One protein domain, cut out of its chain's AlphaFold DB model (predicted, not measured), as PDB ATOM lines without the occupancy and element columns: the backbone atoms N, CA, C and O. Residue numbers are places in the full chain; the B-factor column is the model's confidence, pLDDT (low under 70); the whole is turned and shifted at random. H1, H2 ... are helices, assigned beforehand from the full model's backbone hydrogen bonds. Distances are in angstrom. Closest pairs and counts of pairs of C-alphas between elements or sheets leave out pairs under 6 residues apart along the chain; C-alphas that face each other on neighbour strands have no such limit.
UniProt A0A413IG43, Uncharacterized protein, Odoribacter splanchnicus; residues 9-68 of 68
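What this domain is: This is residues 9 to 68 of the 68 residues of an uncharacterized protein of Odoribacter splanchnicus (UniProt A0A413IG43). Two longer helices, H2 and H3, cross each other as two layers, and short H1 folds back on the first residues of H2 as a lopsided helical hairpin in the H2 layer. Short H4 stands at one side of this crossed pair, reaching from its first residue, near Glu 37 of H3, towards Val 20 of H2, after the link of residues 52 to 58 has folded back beside H3. The printed part has 60 residues with four named helices, in the order H1, H2, H3, H4, and no named strand; its class is all helix. It is compact, with a radius of gyration of the C-alphas of 10.7 A, and its C-alphas span 29 by 23 by 17 A.

Where its parts are: H1 is residues 9 to 14, 9.0 A from first to last C-alpha, and C-alpha 9 is at (18.300, 40.231, -34.843). H2 is residues 16 to 29, 20.2 A long. H3, the longest helix by residues, is residues 36 to 51, 21.9 A long, and begins with C-alpha 36 at (15.938, 56.716, -25.948). H4 is residues 59 to 66, 10.2 A long, and ends with C-alpha 66 at (27.893, 54.774, -29.683).

How they stand to each other: H1 and H2 touch and form a helical hairpin, at a steep tilt of 40 degrees, opposite ways. Their closest C-alphas are those of Lys 12 and Gly 18, 4.0 A apart, and H2 touches H1 with residues 18 to 22 alone. H1 and H3 are close but not clearly touching, about perpendicular at 86 degrees, with the C-alphas of Met 13 and Tyr 47 closest at 6.9 A. H2 touches H3 at a steep tilt of 51 degrees, opposite ways. Here residues 23 to 27 of H2 touch residues 36 to 43 of H3, and the closest C-alphas are those of Phe 23 and Tyr 40, 6.6 A apart. H3 and H4 only just touch, with 3 pairs of C-alphas within 8 A, about perpendicular at 86 degrees; the closest are those of Glu 37 and Phe 59, 6.0 A apart. H2 and H4 are close but not clearly touching, with the C-alphas of Val 20 and Arg 66 closest at 6.9 A. H1 and H4 are apart. The helix packing is mostly crossed: of the three pairs that touch, H1 with H2, H2 with H3 and H3 with H4, 0 are at a shallow tilt. In H1, H2, H3 and H4 every O i to N i+4 pair is within hydrogen-bond range.

The domain as a whole: The two C-alphas farthest apart are those of Gln 31 and Lys 52, at 29.5 A. The printed part has no cut and ends at residue 68, the chain's last residue. The link from H1 to H2 is tight, and those from H2 to H3 and from H3 to H4 are short. The mean pLDDT of the printed part is 93.1, and no printed residue is under 70.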
ATOM      1  N   ARG A   9      18.312  39.329 -35.999       92.06
ATOM      2  CA  ARG A   9      18.300  40.231 -34.843       92.06
ATOM      3  C   ARG A   9      19.310  39.807 -33.776       92.06
ATOM      4  O   ARG A   9      20.126  40.627 -33.364       92.06
ATOM      5  N   ILE A  10      19.322  38.531 -33.382       90.75
ATOM      6  CA  ILE A  10      20.303  37.998 -32.421       90.75
ATOM      7  C   ILE A  10      21.729  38.145 -32.966       90.75
ATOM      8  O   ILE A  10      22.633  38.526 -32.223       90.75
ATOM      9  N   LEU A  11      21.939  37.926 -34.268       91.44
ATOM     10  CA  LEU A  11      23.239  38.155 -34.905       91.44
ATOM     11  C   LEU A  11      23.665  39.625 -34.811       91.44
ATOM     12  O   LEU A  11      24.775  39.906 -34.351       91.44
ATOM     13  N   LYS A  12      22.779  40.574 -35.146       94.44
ATOM     14  CA  LYS A  12      23.039  42.016 -34.988       94.44
ATOM     15  C   LYS A  12      23.398  42.371 -33.544       94.44
ATOM     16  O   LYS A  12      24.373  43.090 -33.323       94.44
ATOM     17  N   MET A  13      22.702  41.794 -32.563       93.56
ATOM     18  CA  MET A  13      22.974  42.006 -31.139       93.56
ATOM     19  C   MET A  13      24.383  41.608 -30.701       93.56
ATOM     20  O   MET A  13      24.868  42.143 -29.704       93.56
ATOM     21  N   THR A  14      25.061  40.691 -31.399       90.38
ATOM     22  CA  THR A  14      26.428  40.280 -31.033       90.38
ATOM     23  C   THR A  14      27.456  41.385 -31.289       90.38
ATOM     24  O   THR A  14      28.397  41.549 -30.505       90.38
ATOM     25  N   THR A  15      27.243  42.224 -32.304       92.69
ATOM     26  CA  THR A  15      28.210  43.238 -32.749       92.69
ATOM     27  C   THR A  15      27.890  44.632 -32.203       92.69
ATOM     28  O   THR A  15      26.751  44.928 -31.842       92.69
ATOM     29  N   LYS A  16      28.902  45.512 -32.089       91.69
ATOM     30  CA  LYS A  16      28.689  46.912 -31.653       91.69
ATOM     31  C   LYS A  16      27.756  47.620 -32.633       91.69
ATOM     32  O   LYS A  16      26.755  48.179 -32.201       91.69
ATOM     33  N   THR A  17      28.086  47.554 -33.920       93.44
ATOM     34  CA  THR A  17      27.342  48.210 -34.998       93.44
ATOM     35  C   THR A  17      25.915  47.687 -35.088       93.44
ATOM     36  O   THR A  17      24.991  48.483 -35.007       93.44
ATOM     37  N   GLY A  18      25.719  46.367 -35.116       95.12
ATOM     38  CA  GLY A  18      24.379  45.786 -35.202       95.12
ATOM     39  C   GLY A  18      23.501  46.117 -33.994       95.12
ATOM     40  O   GLY A  18      22.319  46.396 -34.157       95.12
ATOM     41  N   PHE A  19      24.057  46.172 -32.780       94.62
ATOM     42  CA  PHE A  19      23.290  46.608 -31.609       94.62
ATOM     43  C   PHE A  19      22.871  48.087 -31.702       94.62
ATOM     44  O   PHE A  19      21.769  48.444 -31.297       94.62
ATOM     45  N   VAL A  20      23.731  48.952 -32.251       95.25
ATOM     46  CA  VAL A  20      23.410  50.369 -32.496       95.25
ATOM     47  C   VAL A  20      22.365  50.525 -33.605       95.25
ATOM     48  O   VAL A  20      21.474  51.359 -33.475       95.25
ATOM     49  N   GLU A  21      22.440  49.723 -34.665       95.75
ATOM     50  CA  GLU A  21      21.421  49.689 -35.720       95.75
ATOM     51  C   GLU A  21      20.056  49.304 -35.152       95.75
ATOM     52  O   GLU A  21      19.096  50.040 -35.344       95.75
ATOM     53  N   LEU A  22      19.983  48.214 -34.379       95.81
ATOM     54  CA  LEU A  22      18.741  47.775 -33.732       95.81
ATOM     55  C   LEU A  22      18.152  48.849 -32.812       95.81
ATOM     56  O   LEU A  22      16.935  49.005 -32.744       95.81
ATOM     57  N   PHE A  23      19.011  49.593 -32.114       96.19
ATOM     58  CA  PHE A  23      18.588  50.718 -31.292       96.19
ATOM     59  C   PHE A  23      17.927  51.818 -32.136       96.19
ATOM     60  O   PHE A  23      16.830  52.255 -31.805       96.19
ATOM     61  N   TRP A  24      18.550  52.250 -33.235       95.44
ATOM     62  CA  TRP A  24      17.978  53.294 -34.092       95.44
ATOM     63  C   TRP A  24      16.747  52.828 -34.870       95.44
ATOM     64  O   TRP A  24      15.815  53.607 -35.043       95.44
ATOM     65  N   GLU A  25      16.709  51.566 -35.298       95.62
ATOM     66  CA  GLU A  25      15.514  50.944 -35.875       95.62
ATOM     67  C   GLU A  25      14.339  51.026 -34.891       95.62
ATOM     68  O   GLU A  25      13.252  51.452 -35.275       95.62
ATOM     69  N   ALA A  26      14.572  50.696 -33.615       94.94
ATOM     70  CA  ALA A  26      13.556  50.800 -32.576       94.94
ATOM     71  C   ALA A  26      13.139  52.258 -32.322       94.94
ATOM     72  O   ALA A  26      11.949  52.542 -32.336       94.94
ATOM     73  N   VAL A  27      14.088  53.195 -32.194       94.94
ATOM     74  CA  VAL A  27      13.791  54.638 -32.055       94.94
ATOM     75  C   VAL A  27      12.911  55.155 -33.196       94.94
ATOM     76  O   VAL A  27      11.949  55.879 -32.952       94.94
ATOM     77  N   ASN A  28      13.213  54.771 -34.437       94.19
ATOM     78  CA  ASN A  28      12.457  55.217 -35.605       94.19
ATOM     79  C   ASN A  28      11.066  54.567 -35.693       94.19
ATOM     80  O   ASN A  28      10.122  55.209 -36.151       94.19
ATOM     81  N   ALA A  29      10.931  53.309 -35.266       93.50
ATOM     82  CA  ALA A  29       9.663  52.578 -35.280       93.50
ATOM     83  C   ALA A  29       8.711  52.998 -34.149       93.50
ATOM     84  O   ALA A  29       7.496  52.894 -34.300       93.50
ATOM     85  N   ASP A  30       9.255  53.480 -33.034       92.44
ATOM     86  CA  ASP A  30       8.515  53.751 -31.802       92.44
ATOM     87  C   ASP A  30       7.674  55.045 -31.842       92.44
ATOM     88  O   ASP A  30       6.896  55.319 -30.934       92.44
ATOM     89  N   GLN A  31       7.781  55.844 -32.913       89.06
ATOM     90  CA  GLN A  31       6.987  57.068 -33.122       89.06
ATOM     91  C   GLN A  31       7.034  58.055 -31.935       89.06
ATOM     92  O   GLN A  31       6.064  58.762 -31.676       89.06
ATOM     93  N   GLN A  32       8.173  58.125 -31.234       85.50
ATOM     94  CA  GLN A  32       8.392  58.976 -30.052       85.50
ATOM     95  C   GLN A  32       7.512  58.635 -28.832       85.50
ATOM     96  O   GLN A  32       7.296  59.498 -27.982       85.50
ATOM     97  N   GLN A  33       7.015  57.398 -28.723       92.81
ATOM     98  CA  GLN A  33       6.258  56.952 -27.546       92.81
ATOM     99  C   GLN A  33       7.152  56.785 -26.311       92.81
ATOM    100  O   GLN A  33       6.735  57.108 -25.200       92.81
ATOM    101  N   HIS A  34       8.383  56.329 -26.514       95.19
ATOM    102  CA  HIS A  34       9.370  56.069 -25.482       95.19
ATOM    103  C   HIS A  34      10.605  56.949 -25.662       95.19
ATOM    104  O   HIS A  34      11.006  57.358 -26.757       95.19
ATOM    105  N   THR A  35      11.269  57.209 -24.544       95.75
ATOM    106  CA  THR A  35      12.580  57.845 -24.526       95.75
ATOM    107  C   THR A  35      13.652  56.907 -25.083       95.75
ATOM    108  O   THR A  35      13.556  55.680 -25.040       95.75
ATOM    109  N   HIS A  36      14.761  57.488 -25.544       94.69
ATOM    110  CA  HIS A  36      15.938  56.716 -25.948       94.69
ATOM    111  C   HIS A  36      16.463  55.785 -24.841       94.69
ATOM    112  O   HIS A  36      17.040  54.746 -25.147       94.69
ATOM    113  N   GLU A  37      16.303  56.149 -23.567       96.31
ATOM    114  CA  GLU A  37      16.735  55.309 -22.448       96.31
ATOM    115  C   GLU A  37      15.822  54.090 -22.276       96.31
ATOM    116  O   GLU A  37      16.323  52.975 -22.169       96.31
ATOM    117  N   GLU A  38      14.503  54.270 -22.371       96.00
ATOM    118  CA  GLU A  38      13.533  53.169 -22.313       96.00
ATOM    119  C   GLU A  38      13.710  52.184 -23.475       96.00
ATOM    120  O   GLU A  38      13.727  50.971 -23.264       96.00
ATOM    121  N   ILE A  39      13.924  52.688 -24.693       96.44
ATOM    122  CA  ILE A  39      14.195  51.847 -25.870       96.44
ATOM    123  C   ILE A  39      15.491  51.054 -25.684       96.44
ATOM    124  O   ILE A  39      15.557  49.863 -26.002       96.44
ATOM    125  N   TYR A  40      16.528  51.696 -25.139       96.50
ATOM    126  CA  TYR A  40      17.760  51.006 -24.782       96.50
ATOM    127  C   TYR A  40      17.514  49.923 -23.726       96.50
ATOM    128  O   TYR A  40      18.014  48.814 -23.888       96.50
ATOM    129  N   ASP A  41      16.740  50.204 -22.679       96.25
ATOM    130  CA  ASP A  41      16.473  49.244 -21.607       96.25
ATOM    131  C   ASP A  41      15.678  48.032 -22.103       96.25
ATOM    132  O   ASP A  41      15.944  46.908 -21.674       96.25
ATOM    133  N   ILE A  42      14.739  48.226 -23.035       95.44
ATOM    134  CA  ILE A  42      14.030  47.132 -23.714       95.44
ATOM    135  C   ILE A  42      15.028  46.260 -24.487       95.44
ATOM    136  O   ILE A  42      15.050  45.038 -24.318       95.44
ATOM    137  N   LEU A  43      15.896  46.880 -25.290       95.00
ATOM    138  CA  LEU A  43      16.876  46.169 -26.113       95.00
ATOM    139  C   LEU A  43      17.954  45.460 -25.272       95.00
ATOM    140  O   LEU A  43      18.376  44.349 -25.589       95.00
ATOM    141  N   GLU A  44      18.392  46.080 -24.179       95.19
ATOM    142  CA  GLU A  44      19.351  45.514 -23.228       95.19
ATOM    143  C   GLU A  44      18.736  44.348 -22.442       95.19
ATOM    144  O   GLU A  44      19.418  43.350 -22.207       95.19
ATOM    145  N   LYS A  45      17.447  44.421 -22.081       94.94
ATOM    146  CA  LYS A  45      16.715  43.290 -21.486       94.94
ATOM    147  C   LYS A  45      16.636  42.111 -22.448       94.94
ATOM    148  O   LYS A  45      16.910  40.986 -22.033       94.94
ATOM    149  N   GLU A  46      16.321  42.358 -23.718       93.44
ATOM    150  CA  GLU A  46      16.304  41.321 -24.756       93.44
ATOM    151  C   GLU A  46      17.695  40.679 -24.907       93.44
ATOM    152  O   GLU A  46      17.839  39.456 -24.838       93.44
ATOM    153  N   TYR A  47      18.753  41.496 -24.976       94.19
ATOM    154  CA  TYR A  47      20.133  41.009 -24.982       94.19
ATOM    155  C   TYR A  47      20.450  40.157 -23.746       94.19
ATOM    156  O   TYR A  47      21.017  39.068 -23.855       94.19
ATOM    157  N   GLN A  48      20.068  40.618 -22.555       94.06
ATOM    158  CA  GLN A  48      20.315  39.901 -21.311       94.06
ATOM    159  C   GLN A  48      19.572  38.564 -21.260       94.06
ATOM    160  O   GLN A  48      20.121  37.582 -20.757       94.06
ATOM    161  N   GLN A  49      18.358  38.488 -21.800       92.56
ATOM    162  CA  GLN A  49      17.610  37.236 -21.889       92.56
ATOM    163  C   GLN A  49      18.301  36.226 -22.811       92.56
ATOM    164  O   GLN A  49      18.409  35.055 -22.435       92.56
ATOM    165  N   VAL A  50      18.822  36.678 -23.954       90.88
ATOM    166  CA  VAL A  50      19.476  35.828 -24.962       90.88
ATOM    167  C   VAL A  50      20.878  35.391 -24.525       90.88
ATOM    168  O   VAL A  50      21.209  34.210 -24.604       90.88
ATOM    169  N   PHE A  51      21.703  36.320 -24.038       91.12
ATOM    170  CA  PHE A  51      23.130  36.094 -23.765       91.12
ATOM    171  C   PHE A  51      23.461  35.908 -22.280       91.12
ATOM    172  O   PHE A  51      24.630  35.728 -21.933       91.12
ATOM    173  N   LYS A  52      22.455  35.982 -21.398       92.94
ATOM    174  CA  LYS A  52      22.574  35.845 -19.932       92.94
ATOM    175  C   LYS A  52      23.601  36.793 -19.298       92.94
ATOM    176  O   LYS A  52      24.134  36.526 -18.225       92.94
ATOM    177  N   ARG A  53      23.872  37.925 -19.953       93.00
ATOM    178  CA  ARG A  53      24.792  38.974 -19.496       93.00
ATOM    179  C   ARG A  53      24.351  40.330 -20.028       93.00
ATOM    180  O   ARG A  53      23.638  40.396 -21.022       93.00
ATOM    181  N   ARG A  54      24.830  41.401 -19.404       93.19
ATOM    182  CA  ARG A  54      24.628  42.770 -19.892       93.19
ATOM    183  C   ARG A  54      25.632  43.109 -20.992       93.19
ATOM    184  O   ARG A  54      26.792  42.701 -20.899       93.19
ATOM    185  N   ARG A  55      25.208  43.852 -22.014       91.62
ATOM    186  CA  ARG A  55      26.096  44.365 -23.065       91.62
ATOM    187  C   ARG A  55      26.786  45.645 -22.616       91.62
ATOM    188  O   ARG A  55      27.993  45.792 -22.813       91.62
ATOM    189  N   TYR A  56      26.036  46.550 -21.994       92.81
ATOM    190  CA  TYR A  56      26.553  47.794 -21.430       92.81
ATOM    191  C   TYR A  56      26.109  47.957 -19.973       92.81
ATOM    192  O   TYR A  56      25.064  47.477 -19.541       92.81
ATOM    193  N   THR A  57      26.923  48.654 -19.181       91.00
ATOM    194  CA  THR A  57      26.648  48.855 -17.748       91.00
ATOM    195  C   THR A  57      25.480  49.809 -17.484       91.00
ATOM    196  O   THR A  57      24.851  49.729 -16.429       91.00
ATOM    197  N   SER A  58      25.188  50.711 -18.423       92.44
ATOM    198  CA  SER A  58      24.092  51.683 -18.362       92.44
ATOM    199  C   SER A  58      23.855  52.325 -19.729       92.44
ATOM    200  O   SER A  58      24.747  52.304 -20.587       92.44
ATOM    201  N   PHE A  59      22.710  52.993 -19.892       93.44
ATOM    202  CA  PHE A  59      22.417  53.802 -21.076       93.44
ATOM    203  C   PHE A  59      23.510  54.848 -21.351       93.44
ATOM    204  O   PHE A  59      23.960  55.006 -22.483       93.44
ATOM    205  N   LYS A  60      24.046  55.503 -20.310       94.38
ATOM    206  CA  LYS A  60      25.164  56.456 -20.447       94.38
ATOM    207  C   LYS A  60      26.426  55.804 -21.027       94.38
ATOM    208  O   LYS A  60      27.118  56.421 -21.837       94.38
ATOM    209  N   SER A  61      26.724  54.570 -20.618       93.44
ATOM    210  CA  SER A  61      27.851  53.786 -21.142       93.44
ATOM    211  C   SER A  61      27.641  53.427 -22.614       93.44
ATOM    212  O   SER A  61      28.542  53.633 -23.430       93.44
ATOM    213  N   PHE A  62      26.431  52.980 -22.965       94.56
ATOM    214  CA  PHE A  62      26.028  52.726 -24.347       94.56
ATOM    215  C   PHE A  62      26.152  53.979 -25.216       94.56
ATOM    216  O   PHE A  62      26.868  53.956 -26.213       94.56
ATOM    217  N   ARG A  63      25.539  55.091 -24.801       93.69
ATOM    218  CA  ARG A  63      25.576  56.369 -25.519       93.69
ATOM    219  C   ARG A  63      27.010  56.831 -25.766       93.69
ATOM    220  O   ARG A  63      27.364  57.125 -26.900       93.69
ATOM    221  N   ARG A  64      27.865  56.822 -24.736       92.62
ATOM    222  CA  ARG A  64      29.280  57.203 -24.885       92.62
ATOM    223  C   ARG A  64      30.007  56.320 -25.899       92.62
ATOM    224  O   ARG A  64      30.799  56.832 -26.673       92.62
ATOM    225  N   ARG A  65      29.763  55.006 -25.882       88.12
ATOM    226  CA  ARG A  65      30.380  54.051 -26.819       88.12
ATOM    227  C   ARG A  65      29.825  54.182 -28.235       88.12
ATOM    228  O   ARG A  65      30.549  53.871 -29.168       88.12
ATOM    229  N   ARG A  66      28.557  54.561 -28.392       89.50
ATOM    230  CA  ARG A  66      27.893  54.774 -29.683       89.50
ATOM    231  C   ARG A  66      28.407  56.036 -30.372       89.50
ATOM    232  O   ARG A  66      28.638  55.999 -31.570       89.50
ATOM    233  N   ASP A  67      28.580  57.110 -29.605       83.38
ATOM    234  CA  ASP A  67      29.002  58.425 -30.102       83.38
ATOM    235  C   ASP A  67      30.542  58.531 -30.281       83.38
ATOM    236  O   ASP A  67      31.037  59.567 -30.716       83.38
ATOM    237  N   GLN A  68      31.287  57.471 -29.923       78.88
ATOM    238  CA  GLN A  68      32.728  57.267 -30.159       78.88
ATOM    239  C   GLN A  68      32.976  56.342 -31.350       78.88
ATOM    240  O   GLN A  68      33.853  56.697 -32.161       78.88
TER     241      GLN A  68